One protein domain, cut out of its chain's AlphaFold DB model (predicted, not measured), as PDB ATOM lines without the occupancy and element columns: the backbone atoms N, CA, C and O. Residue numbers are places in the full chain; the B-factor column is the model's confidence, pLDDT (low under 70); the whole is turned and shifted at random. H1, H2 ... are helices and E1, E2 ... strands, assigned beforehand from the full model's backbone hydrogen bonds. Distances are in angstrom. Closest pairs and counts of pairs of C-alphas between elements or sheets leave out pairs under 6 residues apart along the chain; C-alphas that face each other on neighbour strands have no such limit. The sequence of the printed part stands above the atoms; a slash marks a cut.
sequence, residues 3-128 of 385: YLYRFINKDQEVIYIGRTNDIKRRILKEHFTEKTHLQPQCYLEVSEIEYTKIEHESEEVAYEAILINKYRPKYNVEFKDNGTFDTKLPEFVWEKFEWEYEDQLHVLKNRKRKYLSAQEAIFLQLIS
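AT A GLANCE: This is residues 3 to 128 of the 385 residues of the protein "GIY-YIG domain-containing protein" of Enterocloster aldenensis (UniProt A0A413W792). A small, strongly twisted sheet of three strands has H3 lying over one face along its strands, while H1, H2 and H4 only graze it. H4 and H5 make a corner that forms one end of an elongated body; at the other end, beyond H3, the long link of residues 72 to 103 loops out and returns beside E3. The printed part has 126 residues, with five named helices and three named strands that follow along the chain in the order E1 E2 H1 H2 E3 H3 H4 H5; the sheet's order is E2 E1 E3, all antiparallel. The class is mixed; the whole is compact, with a radius of gyration of the C-alphas of 15.5 A and spans of 52 by 28 by 25 A.

IN THESE COORDINATES: E1, residues 3 to 9, starts at C-alpha 3 (344.547, 305.681, 294.459) and is 19.9 A long. E2 is residues 14 to 20, 17.4 A; E3 is residues 46 to 54, 22.9 A. H3, residues 57 to 71, is 21.4 A long. H1 is residues 23 to 30, H2 40 to 45 and H4 104 to 110. H5, residues 118 to 126, ends at C-alpha 126 (343.528, 317.397, 268.991).

HOW THE PARTS SIT: E1 is the inner strand; N 6 and O 50 of E3 are 2.8 A apart, and in the hairpin E1 and E2, N 5 and O 18 are 2.9 A apart, both within hydrogen-bond range. E2, H1 H2, E3 form a split strand-helix-strand unit, two strands running the same way with E1 between them, its crossover right-handed. In two layers, a helix on one face of a sheet, H3 is over E2 and E1 at a height over the sheet of 8.8 A; its closest C-alphas to E2 are Tyr 71 and Val 14, 6.5 A. H4 and H5 touch at a steep tilt of 56 degrees, C-alphas of Val 107 and Glu 120 being closest at 6.3 A. H5 is not on the sheet. O i to N i+4 pairs are within range throughout H2, H4 and H5, in 3 of 4 in H1 and 9 of 11 in H3.

THE WHOLE: The C-alphas farthest apart, Asp 86 and Ala 118, are 51.6 A apart. The printed part has no cut; the link H3 to H4 is long. Residues 79 and 81 to 87 have pLDDT under 70.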
ATOM      1  N   TYR A   3     344.747 306.705 295.474       94.62
ATOM      2  CA  TYR A   3     344.547 305.681 294.459       94.62
ATOM      3  C   TYR A   3     345.784 304.806 294.349       94.62
ATOM      4  O   TYR A   3     346.898 305.310 294.205       94.62
ATOM      5  N   LEU A   4     345.568 303.494 294.310       95.19
ATOM      6  CA  LEU A   4     346.540 302.550 293.766       95.19
ATOM      7  C   LEU A   4     346.137 302.231 292.337       95.19
ATOM      8  O   LEU A   4     344.956 302.027 292.059       95.19
ATOM      9  N   TYR A   5     347.105 302.164 291.435       96.88
ATOM     10  CA  TYR A   5     346.881 301.770 290.051       96.88
ATOM     11  C   TYR A   5     347.901 300.736 289.607       96.88
ATOM     12  O   TYR A   5     349.000 300.628 290.159       96.88
ATOM     13  N   ARG A   6     347.527 299.969 288.589       97.19
ATOM     14  CA  ARG A   6     348.373 298.944 287.993       97.19
ATOM     15  C   ARG A   6     348.307 298.981 286.477       97.19
ATOM     16  O   ARG A   6     347.259 299.250 285.895       97.19
ATOM     17  N   PHE A   7     349.442 298.701 285.846       97.81
ATOM     18  CA  PHE A   7     349.532 298.491 284.405       97.81
ATOM     19  C   PHE A   7     349.541 297.001 284.111       97.81
ATOM     20  O   PHE A   7     350.302 296.252 284.730       97.81
ATOM     21  N   ILE A   8     348.723 296.596 283.145       97.44
ATOM     22  CA  ILE A   8     348.519 295.203 282.762       97.44
ATOM     23  C   ILE A   8     348.925 295.029 281.302       97.44
ATOM     24  O   ILE A   8     348.501 295.803 280.436       97.44
ATOM     25  N   ASN A   9     349.765 294.036 281.010       96.38
ATOM     26  CA  ASN A   9     350.174 293.721 279.638       96.38
ATOM     27  C   ASN A   9     349.138 292.841 278.914       96.38
ATOM     28  O   ASN A   9     348.145 292.403 279.493       96.38
ATOM     29  N   LYS A  10     349.370 292.578 277.623       94.88
ATOM     30  CA  LYS A  10     348.463 291.758 276.799       94.88
ATOM     31  C   LYS A  10     348.276 290.332 277.328       94.88
ATOM     32  O   LYS A  10     347.233 289.740 277.067       94.88
ATOM     33  N   ASP A  11     349.246 289.828 278.083       95.75
ATOM     34  CA  ASP A  11     349.238 288.499 278.698       95.75
ATOM     35  C   ASP A  11     348.523 288.487 280.067       95.75
ATOM     36  O   ASP A  11     348.547 287.483 280.772       95.75
ATOM     37  N   GLN A  12     347.850 289.591 280.431       95.50
ATOM     38  CA  GLN A  12     347.137 289.789 281.702       95.50
ATOM     39  C   GLN A  12     348.051 289.786 282.940       95.50
ATOM     40  O   GLN A  12     347.602 289.566 284.067       95.50
ATOM     41  N   GLU A  13     349.337 290.086 282.759       96.31
ATOM     42  CA  GLU A  13     350.302 290.209 283.847       96.31
ATOM     43  C   GLU A  13     350.389 291.655 284.340       96.31
ATOM     44  O   GLU A  13     350.431 292.608 283.554       96.31
ATOM     45  N   VAL A  14     350.490 291.828 285.660       96.75
ATOM     46  CA  VAL A  14     350.754 293.137 286.264       96.75
ATOM     47  C   VAL A  14     352.227 293.485 286.071       96.75
ATOM     48  O   VAL A  14     353.111 292.883 286.680       96.75
ATOM     49  N   ILE A  15     352.497 294.487 285.238       96.75
ATOM     50  CA  ILE A  15     353.860 294.892 284.872       96.75
ATOM     51  C   ILE A  15     354.362 296.099 285.670       96.75
ATOM     52  O   ILE A  15     355.575 296.251 285.840       96.75
ATOM     53  N   TYR A  16     353.453 296.911 286.215       96.94
ATOM     54  CA  TYR A  16     353.772 298.031 287.099       96.94
ATOM     55  C   TYR A  16     352.643 298.291 288.098       96.94
ATOM     56  O   TYR A  16     351.475 298.087 287.771       96.94
ATOM     57  N   ILE A  17     352.995 298.765 289.290       96.31
ATOM     58  CA  ILE A  17     352.080 299.237 290.336       96.31
ATOM     59  C   ILE A  17     352.576 300.594 290.821       96.31
ATOM     60  O   ILE A  17     353.781 300.774 291.011       96.31
ATOM     61  N   GLY A  18     351.658 301.531 291.023       94.81
ATOM     62  CA  GLY A  18     351.971 302.835 291.588       94.81
ATOM     63  C   GLY A  18     350.819 303.418 292.394       94.81
ATOM     64  O   GLY A  18     349.715 302.871 292.433       94.81
ATOM     65  N   ARG A  19     351.089 304.571 293.004       93.81
ATOM     66  CA  ARG A  19     350.135 305.353 293.802       93.81
ATOM     67  C   ARG A  19     349.999 306.796 293.323       93.81
ATOM     68  O   ARG A  19     350.909 307.320 292.672       93.81
ATOM     69  N   THR A  20     348.869 307.429 293.620       93.94
ATOM     70  CA  THR A  20     348.616 308.850 293.336       93.94
ATOM     71  C   THR A  20     347.401 309.371 294.103       93.94
ATOM     72  O   THR A  20     346.501 308.611 294.450       93.94
ATOM     73  N   ASN A  21     347.322 310.683 294.304       91.94
ATOM     74  CA  ASN A  21     346.125 311.372 294.796       91.94
ATOM     75  C   ASN A  21     345.192 311.861 293.666       91.94
ATOM     76  O   ASN A  21     344.062 312.267 293.931       91.94
ATOM     77  N   ASP A  22     345.646 311.797 292.411       92.62
ATOM     78  CA  ASP A  22     344.881 312.153 291.215       92.62
ATOM     79  C   ASP A  22     345.205 311.166 290.086       92.62
ATOM     80  O   ASP A  22     346.264 311.230 289.453       92.62
ATOM     81  N   ILE A  23     344.299 310.209 289.861       93.31
ATOM     82  CA  ILE A  23     344.490 309.156 288.860       93.31
ATOM     83  C   ILE A  23     344.486 309.705 287.432       93.31
ATOM     84  O   ILE A  23     345.323 309.302 286.626       93.31
ATOM     85  N   LYS A  24     343.613 310.670 287.114       90.69
ATOM     86  CA  LYS A  24     343.529 311.234 285.762       90.69
ATOM     87  C   LYS A  24     344.799 311.998 285.422       90.69
ATOM     88  O   LYS A  24     345.415 311.726 284.392       90.69
ATOM     89  N   ARG A  25     345.242 312.894 286.309       87.19
ATOM     90  CA  ARG A  25     346.498 313.632 286.126       87.19
ATOM     91  C   ARG A  25     347.690 312.684 286.024       87.19
ATOM     92  O   ARG A  25     348.498 312.835 285.110       87.19
ATOM     93  N   ARG A  26     347.783 311.688 286.912       91.62
ATOM     94  CA  ARG A  26     348.898 310.732 286.919       91.62
ATOM     95  C   ARG A  26     348.995 309.959 285.607       91.62
ATOM     96  O   ARG A  26     350.090 309.826 285.069       91.62
ATOM     97  N   ILE A  27     347.875 309.469 285.072       91.25
ATOM     98  CA  ILE A  27     347.873 308.700 283.822       91.25
ATOM     99  C   ILE A  27     348.075 309.593 282.591       91.25
ATOM    100  O   ILE A  27     348.857 309.229 281.718       91.25
ATOM    101  N   LEU A  28     347.405 310.748 282.513       84.88
ATOM    102  CA  LEU A  28     347.356 311.560 281.287       84.88
ATOM    103  C   LEU A  28     348.471 312.612 281.181       84.88
ATOM    104  O   LEU A  28     348.883 312.949 280.071       84.88
ATOM    105  N   LYS A  29     348.937 313.157 282.314       80.12
ATOM    106  CA  LYS A  29     349.883 314.292 282.366       80.12
ATOM    107  C   LYS A  29     351.262 313.925 282.919       80.12
ATOM    108  O   LYS A  29     352.199 314.698 282.756       80.12
ATOM    109  N   GLU A  30     351.413 312.763 283.551       85.50
ATOM    110  CA  GLU A  30     352.694 312.322 284.126       85.50
ATOM    111  C   GLU A  30     353.185 311.019 283.494       85.50
ATOM    112  O   GLU A  30     354.367 310.887 283.186       85.50
ATOM    113  N   HIS A  31     352.288 310.067 283.244       86.50
ATOM    114  CA  HIS A  31     352.563 308.895 282.424       86.50
ATOM    115  C   HIS A  31     352.323 309.180 280.939       86.50
ATOM    116  O   HIS A  31     351.569 310.070 280.568       86.50
ATOM    117  N   PHE A  32     353.005 308.431 280.067       85.06
ATOM    118  CA  PHE A  32     352.932 308.587 278.605       85.06
ATOM    119  C   PHE A  32     353.320 309.981 278.055       85.06
ATOM    120  O   PHE A  32     353.158 310.233 276.862       85.06
ATOM    121  N   THR A  33     353.887 310.871 278.873       79.00
ATOM    122  CA  THR A  33     354.534 312.130 278.443       79.00
ATOM    123  C   THR A  33     356.005 311.898 278.119       79.00
ATOM    124  O   THR A  33     356.502 310.803 278.338       79.00
ATOM    125  N   GLU A  34     356.755 312.869 277.600       70.56
ATOM    126  CA  GLU A  34     358.186 312.660 277.315       70.56
ATOM    127  C   GLU A  34     359.020 312.458 278.591       70.56
ATOM    128  O   GLU A  34     359.845 311.543 278.653       70.56
ATOM    129  N   LYS A  35     358.722 313.228 279.645       71.06
ATOM    130  CA  LYS A  35     359.382 313.167 280.956       71.06
ATOM    131  C   LYS A  35     358.643 312.215 281.895       71.06
ATOM    132  O   LYS A  35     357.743 312.617 282.622       71.06
ATOM    133  N   THR A  36     359.048 310.948 281.887       82.12
ATOM    134  CA  THR A  36     358.464 309.894 282.730       82.12
ATOM    135  C   THR A  36     359.523 309.197 283.571       82.12
ATOM    136  O   THR A  36     360.644 309.010 283.106       82.12
ATOM    137  N   HIS A  37     359.160 308.707 284.757       84.06
ATOM    138  CA  HIS A  37     360.071 307.942 285.624       84.06
ATOM    139  C   HIS A  37     360.284 306.485 285.196       84.06
ATOM    140  O   HIS A  37     361.226 305.853 285.667       84.06
ATOM    141  N   LEU A  38     359.432 305.930 284.325       88.56
ATOM    142  CA  LEU A  38     359.595 304.562 283.819       88.56
ATOM    143  C   LEU A  38     360.230 304.551 282.430       88.56
ATOM    144  O   LEU A  38     360.066 305.473 281.628       88.56
ATOM    145  N   GLN A  39     360.901 303.444 282.125       88.44
ATOM    146  CA  GLN A  39     361.445 303.191 280.797       88.44
ATOM    147  C   GLN A  39     360.331 303.078 279.734       88.44
ATOM    148  O   GLN A  39     359.289 302.476 280.016       88.44
ATOM    149  N   PRO A  40     360.549 303.568 278.492       87.94
ATOM    150  CA  PRO A  40     359.556 303.551 277.410       87.94
ATOM    151  C   PRO A  40     358.884 302.192 277.179       87.94
ATOM    152  O   PRO A  40     357.683 302.126 276.927       87.94
ATOM    153  N   GLN A  41     359.643 301.104 277.338       89.25
ATOM    154  CA  GLN A  41     359.157 299.740 277.155       89.25
ATOM    155  C   GLN A  41     357.979 299.390 278.080       89.25
ATOM    156  O   GLN A  41     357.086 298.664 277.658       89.25
ATOM    157  N   CYS A  42     357.941 299.936 279.302       92.06
ATOM    158  CA  CYS A  42     356.816 299.737 280.217       92.06
ATOM    159  C   CYS A  42     355.512 300.212 279.574       92.06
ATOM    160  O   CYS A  42     354.568 299.439 279.449       92.06
ATOM    161  N   TYR A  43     355.507 301.454 279.081       92.44
ATOM    162  CA  TYR A  43     354.354 302.077 278.431       92.44
ATOM    163  C   TYR A  43     353.934 301.323 277.168       92.44
ATOM    164  O   TYR A  43     352.746 301.108 276.939       92.44
ATOM    165  N   LEU A  44     354.900 300.875 276.363       89.94
ATOM    166  CA  LEU A  44     354.633 300.116 275.140       89.94
ATOM    167  C   LEU A  44     353.997 298.739 275.411       89.94
ATOM    168  O   LEU A  44     353.220 298.265 274.577       89.94
ATOM    169  N   GLU A  45     354.265 298.127 276.566       93.56
ATOM    170  CA  GLU A  45     353.678 296.844 276.981       93.56
ATOM    171  C   GLU A  45     352.267 296.990 277.583       93.56
ATOM    172  O   GLU A  45     351.502 296.027 277.536       93.56
ATOM    173  N   VAL A  46     351.873 298.183 278.061       95.31
ATOM    174  CA  VAL A  46     350.544 298.419 278.661       95.31
ATOM    175  C   VAL A  46     349.430 298.110 277.664       95.31
ATOM    176  O   VAL A  46     349.379 298.669 276.567       95.31
ATOM    177  N   SER A  47     348.524 297.227 278.055       94.69
ATOM    178  CA  SER A  47     347.273 296.938 277.350       94.69
ATOM    179  C   SER A  47     346.064 297.504 278.086       94.69
ATOM    180  O   SER A  47     345.111 297.934 277.446       94.69
ATOM    181  N   GLU A  48     346.139 297.563 279.414       95.44
ATOM    182  CA  GLU A  48     345.064 298.021 280.279       95.44
ATOM    183  C   GLU A  48     345.646 298.687 281.531       95.44
ATOM    184  O   GLU A  48     346.744 298.348 281.986       95.44
ATOM    185  N   ILE A  49     344.917 299.669 282.061       97.19
ATOM    186  CA  ILE A  49     345.224 300.338 283.322       97.19
ATOM    187  C   ILE A  49     344.013 300.157 284.218       97.19
ATOM    188  O   ILE A  49     342.889 300.432 283.802       97.19
ATOM    189  N   GLU A  50     344.253 299.730 285.448       97.56
ATOM    190  CA  GLU A  50     343.217 299.611 286.467       97.56
ATOM    191  C   GLU A  50     343.618 300.394 287.710       97.56
ATOM    192  O   GLU A  50     344.810 300.555 287.992       97.56
ATOM    193  N   TYR A  51     342.632 300.858 288.470       96.88
ATOM    194  CA  TYR A  51     342.851 301.560 289.726       96.88
ATOM    195  C   TYR A  51     341.840 301.147 290.800       96.88
ATOM    196  O   TYR A  51     340.771 300.622 290.510       96.88
ATOM    197  N   THR A  52     342.189 301.393 292.060       95.12
ATOM    198  CA  THR A  52     341.312 301.232 293.226       95.12
ATOM    199  C   THR A  52     341.475 302.432 294.150       95.12
ATOM    200  O   THR A  52     342.568 302.993 294.273       95.12
ATOM    201  N   LYS A  53     340.386 302.838 294.803       93.38
ATOM    202  CA  LYS A  53     340.373 303.931 295.786       93.38
ATOM    203  C   LYS A  53     340.866 303.432 297.143       93.38
ATOM    204  O   LYS A  53     340.518 302.326 297.544       93.38
ATOM    205  N   ILE A  54     341.636 304.267 297.835       90.31
ATOM    206  CA  ILE A  54     342.144 304.047 299.192       90.31
ATOM    207  C   ILE A  54     341.671 305.197 300.090       90.31
ATOM    208  O   ILE A  54     341.712 306.370 299.697       90.31
ATOM    209  N   GLU A  55     341.204 304.854 301.290       84.12
ATOM    210  CA  GLU A  55     340.654 305.816 302.250       84.12
ATOM    211  C   GLU A  55     341.756 306.608 302.967       84.12
ATOM    212  O   GLU A  55     341.645 307.831 303.100       84.12
ATOM    213  N   HIS A  56     342.846 305.942 303.367       83.69
ATOM    214  CA  HIS A  56     343.920 306.536 304.162       83.69
ATOM    215  C   HIS A  56     345.281 306.534 303.446       83.69
ATOM    216  O   HIS A  56     345.740 305.515 302.939       83.69
ATOM    217  N   GLU A  57     345.983 307.670 303.482       78.56
ATOM    218  CA  GLU A  57     347.325 307.832 302.894       78.56
ATOM    219  C   GLU A  57     348.344 306.833 303.459       78.56
ATOM    220  O   GLU A  57     349.124 306.236 302.726       78.56
ATOM    221  N   SER A  58     348.316 306.581 304.772       78.06
ATOM    222  CA  SER A  58     349.241 305.645 305.422       78.06
ATOM    223  C   SER A  58     349.114 304.206 304.913       78.06
ATOM    224  O   SER A  58     350.052 303.422 305.041       78.06
ATOM    225  N   GLU A  59     347.960 303.852 304.346       82.12
ATOM    226  CA  GLU A  59     347.695 302.519 303.813       82.12
ATOM    227  C   GLU A  59     348.201 302.362 302.381       82.12
ATOM    228  O   GLU A  59     348.652 301.276 302.018       82.12
ATOM    229  N   GLU A  60     348.198 303.432 301.577       83.94
ATOM    230  CA  GLU A  60     348.590 303.354 300.167       83.94
ATOM    231  C   GLU A  60     350.044 302.884 300.018       83.94
ATOM    232  O   GLU A  60     350.336 302.021 299.194       83.94
ATOM    233  N   VAL A  61     350.942 303.383 300.878       85.19
ATOM    234  CA  VAL A  61     352.367 303.027 300.867       85.19
ATOM    235  C   VAL A  61     352.564 301.553 301.207       85.19
ATOM    236  O   VAL A  61     353.334 300.849 300.550       85.19
ATOM    237  N   ALA A  62     351.861 301.077 302.236       86.88
ATOM    238  CA  ALA A  62     351.952 299.694 302.680       86.88
ATOM    239  C   ALA A  62     351.372 298.742 301.626       86.88
ATOM    240  O   ALA A  62     352.000 297.746 301.269       86.88
ATOM    241  N   TYR A  63     350.196 299.060 301.085       89.94
ATOM    242  CA  TYR A  63     349.536 298.243 300.075       89.94
ATOM    243  C   TYR A  63     350.299 298.219 298.752       89.94
ATOM    244  O   TYR A  63     350.435 297.144 298.171       89.94
ATOM    245  N   GLU A  64     350.866 299.341 298.306       90.81
ATOM    246  CA  GLU A  64     351.770 299.385 297.152       90.81
ATOM    247  C   GLU A  64     352.933 298.396 297.334       90.81
ATOM    248  O   GLU A  64     353.136 297.519 296.492       90.81
ATOM    249  N   ALA A  65     353.639 298.464 298.468       87.69
ATOM    250  CA  ALA A  65     354.768 297.580 298.759       87.69
ATOM    251  C   ALA A  65     354.362 296.094 298.812       87.69
ATOM    252  O   ALA A  65     355.055 295.234 298.258       87.69
ATOM    253  N   ILE A  66     353.227 295.769 299.439       87.69
ATOM    254  CA  ILE A  66     352.735 294.385 299.517       87.69
ATOM    255  C   ILE A  66     352.335 293.877 298.125       87.69
ATOM    256  O   ILE A  66     352.702 292.762 297.750       87.69
ATOM    257  N   LEU A  67     351.619 294.677 297.327       89.75
ATOM    258  CA  LEU A  67     351.204 294.283 295.978       89.75
ATOM    259  C   LEU A  67     352.415 294.114 295.046       89.75
ATOM    260  O   LEU A  67     352.447 293.162 294.265       89.75
ATOM    261  N   ILE A  68     353.444 294.962 295.163       90.50
ATOM    262  CA  ILE A  68     354.706 294.806 294.421       90.50
ATOM    263  C   ILE A  68     355.391 293.481 294.781       90.50
ATOM    264  O   ILE A  68     355.855 292.774 293.886       90.50
ATOM    265  N   ASN A  69     355.423 293.095 296.059       87.75
ATOM    266  CA  ASN A  69     355.995 291.807 296.470       87.75
ATOM    267  C   ASN A  69     355.152 290.607 296.029       87.75
ATOM    268  O   ASN A  69     355.720 289.570 295.679       87.75
ATOM    269  N   LYS A  70     353.821 290.756 296.014       88.06
ATOM    270  CA  LYS A  70     352.874 289.725 295.575       88.06
ATOM    271  C   LYS A  70     352.972 289.451 294.075       88.06
ATOM    272  O   LYS A  70     353.069 288.296 293.681       88.06
ATOM    273  N   TYR A  71     352.926 290.496 293.246       89.94
ATOM    274  CA  TYR A  71     352.890 290.356 291.784       89.94
ATOM    275  C   TYR A  71     354.275 290.367 291.131       89.94
ATOM    276  O   TYR A  71     354.402 289.984 289.974       89.94
ATOM    277  N   ARG A  72     355.308 290.821 291.851       89.56
ATOM    278  CA  ARG A  72     356.674 291.035 291.342       89.56
ATOM    279  C   ARG A  72     356.715 291.726 289.968       89.56
ATOM    280  O   ARG A  72     357.416 291.240 289.078       89.56
ATOM    281  N   PRO A  73     356.046 292.881 289.789       93.75
ATOM    282  CA  PRO A  73     355.941 293.507 288.479       93.75
ATOM    283  C   PRO A  73     357.321 293.810 287.891       93.75
ATOM    284  O   PRO A  73     358.233 294.265 288.593       93.75
ATOM    285  N   LYS A  74     357.484 293.563 286.590       93.06
ATOM    286  CA  LYS A  74     358.756 293.722 285.866       93.06
ATOM    287  C   LYS A  74     359.371 295.116 286.036       93.06
ATOM    288  O   LYS A  74     360.589 295.215 286.163       93.06
ATOM    289  N   TYR A  75     358.552 296.170 286.077       92.75
ATOM    290  CA  TYR A  75     359.010 297.566 286.057       92.75
ATOM    291  C   TYR A  75     359.054 298.260 287.425       92.75
ATOM    292  O   TYR A  75     359.542 299.385 287.506       92.75
ATOM    293  N   ASN A  76     358.610 297.613 288.507       93.69
ATOM    294  CA  ASN A  76     358.886 298.096 289.864       93.69
ATOM    295  C   ASN A  76     360.290 297.641 290.287       93.69
ATOM    296  O   ASN A  76     360.584 296.444 290.273       93.69
ATOM    297  N   VAL A  77     361.166 298.584 290.639       81.94
ATOM    298  CA  VAL A  77     362.549 298.294 291.075       81.94
ATOM    299  C   VAL A  77     362.661 298.293 292.602       81.94
ATOM    300  O   VAL A  77     363.368 297.467 293.170       81.94
ATOM    301  N   GLU A  78     361.917 299.176 293.264       76.31
ATOM    302  CA  GLU A  78     361.858 299.285 294.721       76.31
ATOM    303  C   GLU A  78     360.869 298.281 295.336       76.31
ATOM    304  O   GLU A  78     360.076 297.649 294.634       76.31
ATOM    305  N   PHE A  79     360.931 298.125 296.662       69.31
ATOM    306  CA  PHE A  79     360.057 297.262 297.470       69.31
ATOM    307  C   PHE A  79     360.088 295.759 297.153       69.31
ATOM    308  O   PHE A  79     359.280 295.029 297.706       69.31
ATOM    309  N   LYS A  80     361.015 295.252 296.331       71.06
ATOM    310  CA  LYS A  80     361.209 293.806 296.115       71.06
ATOM    311  C   LYS A  80     362.089 293.210 297.216       71.06
ATOM    312  O   LYS A  80     363.298 293.091 297.043       71.06
ATOM    313  N   ASP A  81     361.487 292.809 298.327       69.44
ATOM    314  CA  ASP A  81     362.183 292.107 299.412       69.44
ATOM    315  C   ASP A  81     362.072 290.584 299.204       69.44
ATOM    316  O   ASP A  81     361.111 290.103 298.612       69.44
ATOM    317  N   ASN A  82     363.057 289.803 299.638       66.00
ATOM    318  CA  ASN A  82     363.015 288.338 299.604       66.00
ATOM    319  C   ASN A  82     362.263 287.739 300.808       66.00
ATOM    320  O   ASN A  82     362.093 286.522 300.876       66.00
ATOM    321  N   GLY A  83     361.820 288.575 301.753       62.66
ATOM    322  CA  GLY A  83     360.998 288.165 302.888       62.66
ATOM    323  C   GLY A  83     359.607 287.646 302.496       62.66
ATOM    324  O   GLY A  83     358.990 288.085 301.525       62.66
ATOM    325  N   THR A  84     359.087 286.702 303.283       57.09
ATOM    326  CA  THR A  84     357.690 286.256 303.217       57.09
ATOM    327  C   THR A  84     356.792 287.231 303.970       57.09
ATOM    328  O   THR A  84     356.852 287.310 305.197       57.09
ATOM    329  N   PHE A  85     355.938 287.947 303.241       61.41
ATOM    330  CA  PHE A  85     354.885 288.780 303.816       61.41
ATOM    331  C   PHE A  85     353.609 287.953 303.970       61.41
ATOM    332  O   PHE A  85     352.886 287.738 303.000       61.41
ATOM    333  N   ASP A  86     353.325 287.498 305.189       62.00
ATOM    334  CA  ASP A  86     352.058 286.841 305.530       62.00
ATOM    335  C   ASP A  86     351.095 287.880 306.123       62.00
ATOM    336  O   ASP A  86     350.905 287.992 307.334       62.00
ATOM    337  N   THR A  87     350.578 288.758 305.263       66.81
ATOM    338  CA  THR A  87     349.627 289.815 305.644       66.81
ATOM    339  C   THR A  87     348.336 289.658 304.852       66.81
ATOM    340  O   THR A  87     348.346 289.558 303.625       66.81
ATOM    341  N   LYS A  88     347.197 289.648 305.555       71.62
ATOM    342  CA  LYS A  88     345.876 289.661 304.919       71.62
ATOM    343  C   LYS A  88     345.619 291.048 304.337       71.62
ATOM    344  O   LYS A  88     345.388 291.995 305.081       71.62
ATOM    345  N   LEU A  89     345.673 291.150 303.014       74.81
ATOM    346  CA  LEU A  89     345.244 292.344 302.292       74.81
ATOM    347  C   LEU A  89     343.714 292.478 302.330       74.81
ATOM    348  O   LEU A  89     343.027 291.450 302.328       74.81
ATOM    349  N   PRO A  90     343.177 293.711 302.311       80.81
ATOM    350  CA  PRO A  90     341.776 293.915 301.984       80.81
ATOM    351  C   PRO A  90     341.494 293.437 300.554       80.81
ATOM    352  O   PRO A  90     342.390 293.329 299.709       80.81
ATOM    353  N   GLU A  91     340.231 293.134 300.281       82.06
ATOM    354  CA  GLU A  91     339.799 292.801 298.931       82.06
ATOM    355  C   GLU A  91     339.718 294.089 298.103       82.06
ATOM    356  O   GLU A  91     338.915 294.976 298.381       82.06
ATOM    357  N   PHE A  92     340.601 294.220 297.111       87.94
ATOM    358  CA  PHE A  92     340.626 295.382 296.226       87.94
ATOM    359  C   PHE A  92     339.634 295.196 295.080       87.94
ATOM    360  O   PHE A  92     339.744 294.237 294.313       87.94
ATOM    361  N   VAL A  93     338.719 296.151 294.928       91.69
ATOM    362  CA  VAL A  93     337.842 296.247 293.759       91.69
ATOM    363  C   VAL A  93     338.537 297.126 292.724       91.69
ATOM    364  O   VAL A  93     338.646 298.337 292.897       91.69
ATOM    365  N   TRP A  94     339.049 296.497 291.669       95.00
ATOM    366  CA  TRP A  94     339.738 297.191 290.585       95.00
ATOM    367  C   TRP A  94     338.732 297.702 289.551       95.00
ATOM    368  O   TRP A  94     337.934 296.936 289.013       95.00
ATOM    369  N   GLU A  95     338.794 298.998 289.271       96.12
ATOM    370  CA  GLU A  95     338.061 299.665 288.199       96.12
ATOM    371  C   GLU A  95     338.999 299.860 287.000       96.12
ATOM    372  O   GLU A  95     340.173 300.204 287.170       96.12
ATOM    373  N   LYS A  96     338.493 299.667 285.777       95.75
ATOM    374  CA  LYS A  96     339.255 299.992 284.564       95.75
ATOM    375  C   LYS A  96     339.364 301.504 284.416       95.75
ATOM    376  O   LYS A  96     338.393 302.222 284.640       95.75
ATOM    377  N   PHE A  97     340.531 301.988 284.004       95.06
ATOM    378  CA  PHE A  97     340.705 303.397 283.679       95.06
ATOM    379  C   PHE A  97     339.850 303.757 282.460       95.06
ATOM    380  O   PHE A  97     340.020 303.188 281.380       95.06
ATOM    381  N   GLU A  98     338.932 304.701 282.644       91.94
ATOM    382  CA  GLU A  98     338.064 305.188 281.577       91.94
ATOM    383  C   GLU A  98     338.807 306.204 280.707       91.94
ATOM    384  O   GLU A  98     339.245 307.258 281.173       91.94
ATOM    385  N   TRP A  99     338.938 305.869 279.425       88.06
ATOM    386  CA  TRP A  99     339.473 306.758 278.402       88.06
ATOM    387  C   TRP A  99     338.375 307.687 277.876       88.06
ATOM    388  O   TRP A  99     337.211 307.303 277.780       88.06
ATOM    389  N   GLU A 100     338.748 308.911 277.514       84.69
ATOM    390  CA  GLU A 100     337.828 309.938 277.012       84.69
ATOM    391  C   GLU A 100     337.395 309.679 275.563       84.69
ATOM    392  O   GLU A 100     336.342 310.147 275.132       84.69
ATOM    393  N   TYR A 101     338.191 308.919 274.811       82.44
ATOM    394  CA  TYR A 101     337.923 308.537 273.428       82.44
ATOM    395  C   TYR A 101     338.514 307.159 273.112       82.44
ATOM    396  O   TYR A 101     339.428 306.668 273.782       82.44
ATOM    397  N   GLU A 102     337.975 306.529 272.069       79.38
ATOM    398  CA  GLU A 102     338.445 305.240 271.562       79.38
ATOM    399  C   GLU A 102     339.928 305.325 271.145       79.38
ATOM    400  O   GLU A 102     340.399 306.361 270.674       79.38
ATOM    401  N   ASP A 103     340.689 304.253 271.380       80.81
ATOM    402  CA  ASP A 103     342.128 304.145 271.090       80.81
ATOM    403  C   ASP A 103     343.073 305.138 271.801       80.81
ATOM    404  O   ASP A 103     344.274 305.168 271.501       80.81
ATOM    405  N   GLN A 104     342.611 305.883 272.816       84.31
ATOM    406  CA  GLN A 104     343.448 306.849 273.546       84.31
ATOM    407  C   GLN A 104     344.772 306.263 274.045       84.31
ATOM    408  O   GLN A 104     345.835 306.845 273.822       84.31
ATOM    409  N   LEU A 105     344.729 305.083 274.666       87.31
ATOM    410  CA  LEU A 105     345.929 304.396 275.139       87.31
ATOM    411  C   LEU A 105     346.894 304.077 273.995       87.31
ATOM    412  O   LEU A 105     348.101 304.267 274.139       87.31
ATOM    413  N   HIS A 106     346.385 303.591 272.859       83.75
ATOM    414  CA  HIS A 106     347.224 303.268 271.706       83.75
ATOM    415  C   HIS A 106     347.978 304.513 271.227       83.75
ATOM    416  O   HIS A 106     349.193 304.464 271.024       83.75
ATOM    417  N   VAL A 107     347.282 305.645 271.133       78.69
ATOM    418  CA  VAL A 107     347.874 306.900 270.669       78.69
ATOM    419  C   VAL A 107     348.856 307.483 271.692       78.69
ATOM    420  O   VAL A 107     349.965 307.868 271.324       78.69
ATOM    421  N   LEU A 108     348.534 307.459 272.988       83.31
ATOM    422  CA  LEU A 108     349.458 307.891 274.044       83.31
ATOM    423  C   LEU A 108     350.743 307.052 274.071       83.31
ATOM    424  O   LEU A 108     351.837 307.589 274.244       83.31
ATOM    425  N   LYS A 109     350.649 305.743 273.814       85.88
ATOM    426  CA  LYS A 109     351.825 304.870 273.667       85.88
ATOM    427  C   LYS A 109     352.712 305.272 272.494       85.88
ATOM    428  O   LYS A 109     353.925 305.068 272.557       85.88
ATOM    429  N   ASN A 110     352.146 305.864 271.446       79.88
ATOM    430  CA  ASN A 110     352.922 306.306 270.295       79.88
ATOM    431  C   ASN A 110     353.841 307.490 270.609       79.88
ATOM    432  O   ASN A 110     354.888 307.592 269.978       79.88
ATOM    433  N   ARG A 111     353.555 308.296 271.647       76.69
ATOM    434  CA  ARG A 111     354.504 309.310 272.159       76.69
ATOM    435  C   ARG A 111     355.846 308.708 272.594       76.69
ATOM    436  O   ARG A 111     356.845 309.408 272.679       76.69
ATOM    437  N   LYS A 112     355.879 307.405 272.887       79.44
ATOM    438  CA  LYS A 112     357.087 306.663 273.282       79.44
ATOM    439  C   LYS A 112     357.756 305.925 272.123       79.44
ATOM    440  O   LYS A 112     358.782 305.276 272.333       79.44
ATOM    441  N   ARG A 113     357.190 305.986 270.913       75.75
ATOM    442  CA  ARG A 113     357.788 305.402 269.707       75.75
ATOM    443  C   ARG A 113     358.740 306.401 269.055       75.75
ATOM    444  O   ARG A 113     358.558 307.605 269.141       75.75
ATOM    445  N   LYS A 114     359.737 305.876 268.341       74.06
ATOM    446  CA  LYS A 114     360.692 306.689 267.570       74.06
ATOM    447  C   LYS A 114     360.044 307.404 266.374       74.06
ATOM    448  O   LYS A 114     360.568 308.408 265.911       74.06
ATOM    449  N   TYR A 115     358.940 306.866 265.860       78.19
ATOM    450  CA  TYR A 115     358.241 307.385 264.691       78.19
ATOM    451  C   TYR A 115     356.743 307.467 264.984       78.19
ATOM    452  O   TYR A 115     356.188 306.560 265.610       78.19
ATOM    453  N   LEU A 116     356.117 308.530 264.489       79.75
ATOM    454  CA  LEU A 116     354.681 308.789 264.526       79.75
ATOM    455  C   LEU A 116     354.190 308.964 263.089       79.75
ATOM    456  O   LEU A 116     354.835 309.644 262.289       79.75
ATOM    457  N   SER A 117     353.057 308.357 262.747       81.88
ATOM    458  CA  SER A 117     352.347 308.700 261.513       81.88
ATOM    459  C   SER A 117     351.705 310.085 261.637       81.88
ATOM    460  O   SER A 117     351.399 310.551 262.737       81.88
ATOM    461  N   ALA A 118     351.447 310.742 260.503       82.38
ATOM    462  CA  ALA A 118     350.785 312.047 260.498       82.38
ATOM    463  C   ALA A 118     349.405 312.008 261.185       82.38
ATOM    464  O   ALA A 118     349.047 312.941 261.893       82.38
ATOM    465  N   GLN A 119     348.657 310.911 261.028       81.44
ATOM    466  CA  GLN A 119     347.354 310.723 261.678       81.44
ATOM    467  C   GLN A 119     347.484 310.657 263.203       81.44
ATOM    468  O   GLN A 119     346.719 311.306 263.912       81.44
ATOM    469  N   GLU A 120     348.480 309.926 263.708       80.06
ATOM    470  CA  GLU A 120     348.750 309.842 265.146       80.06
ATOM    471  C   GLU A 120     349.187 311.200 265.708       80.06
ATOM    472  O   GLU A 120     348.724 311.584 266.777       80.06
ATOM    473  N   ALA A 121     350.018 311.957 264.981       80.81
ATOM    474  CA  ALA A 121     350.438 313.297 265.394       80.81
ATOM    475  C   ALA A 121     349.261 314.289 265.458       80.81
ATOM    476  O   ALA A 121     349.110 314.990 266.456       80.81
ATOM    477  N   ILE A 122     348.390 314.303 264.442       81.75
ATOM    478  CA  ILE A 122     347.178 315.142 264.424       81.75
ATOM    479  C   ILE A 122     346.274 314.791 265.602       81.75
ATOM    480  O   ILE A 122     345.787 315.671 266.306       81.75
ATOM    481  N   PHE A 123     346.056 313.499 265.836       78.12
ATOM    482  CA  PHE A 123     345.213 313.064 266.935       78.12
ATOM    483  C   PHE A 123     345.800 313.473 268.289       78.12
ATOM    484  O   PHE A 123     345.076 314.031 269.105       78.12
ATOM    485  N   LEU A 124     347.112 313.285 268.494       77.56
ATOM    486  CA  LEU A 124     347.825 313.753 269.689       77.56
ATOM    487  C   LEU A 124     347.670 315.260 269.923       77.56
ATOM    488  O   LEU A 124     347.599 315.679 271.076       77.56
ATOM    489  N   GLN A 125     347.620 316.053 268.852       78.50
ATOM    490  CA  GLN A 125     347.397 317.492 268.922       78.50
ATOM    491  C   GLN A 125     345.948 317.832 269.300       78.50
ATOM    492  O   GLN A 125     345.732 318.689 270.148       78.50
ATOM    493  N   LEU A 126     344.954 317.150 268.719       78.44
ATOM    494  CA  LEU A 126     343.528 317.397 268.991       78.44
ATOM    495  C   LEU A 126     343.126 317.105 270.440       78.44
ATOM    496  O   LEU A 126     342.221 317.741 270.971       78.44
ATOM    497  N   ILE A 127     343.789 316.133 271.059       73.19
ATOM    498  CA  ILE A 127     343.533 315.725 272.443       73.19
ATOM    499  C   ILE A 127     344.369 316.516 273.454       73.19
ATOM    500  O   ILE A 127     344.227 316.327 274.660       73.19
ATOM    501  N   SER A 128     345.322 317.315 272.968       70.50
ATOM    502  CA  SER A 128     346.208 318.099 273.810       70.50
ATOM    503  C   SER A 128     345.453 319.318 274.330       70.50
ATOM    504  O   SER A 128     345.001 320.152 273.553       70.50
TER     505      SER A 128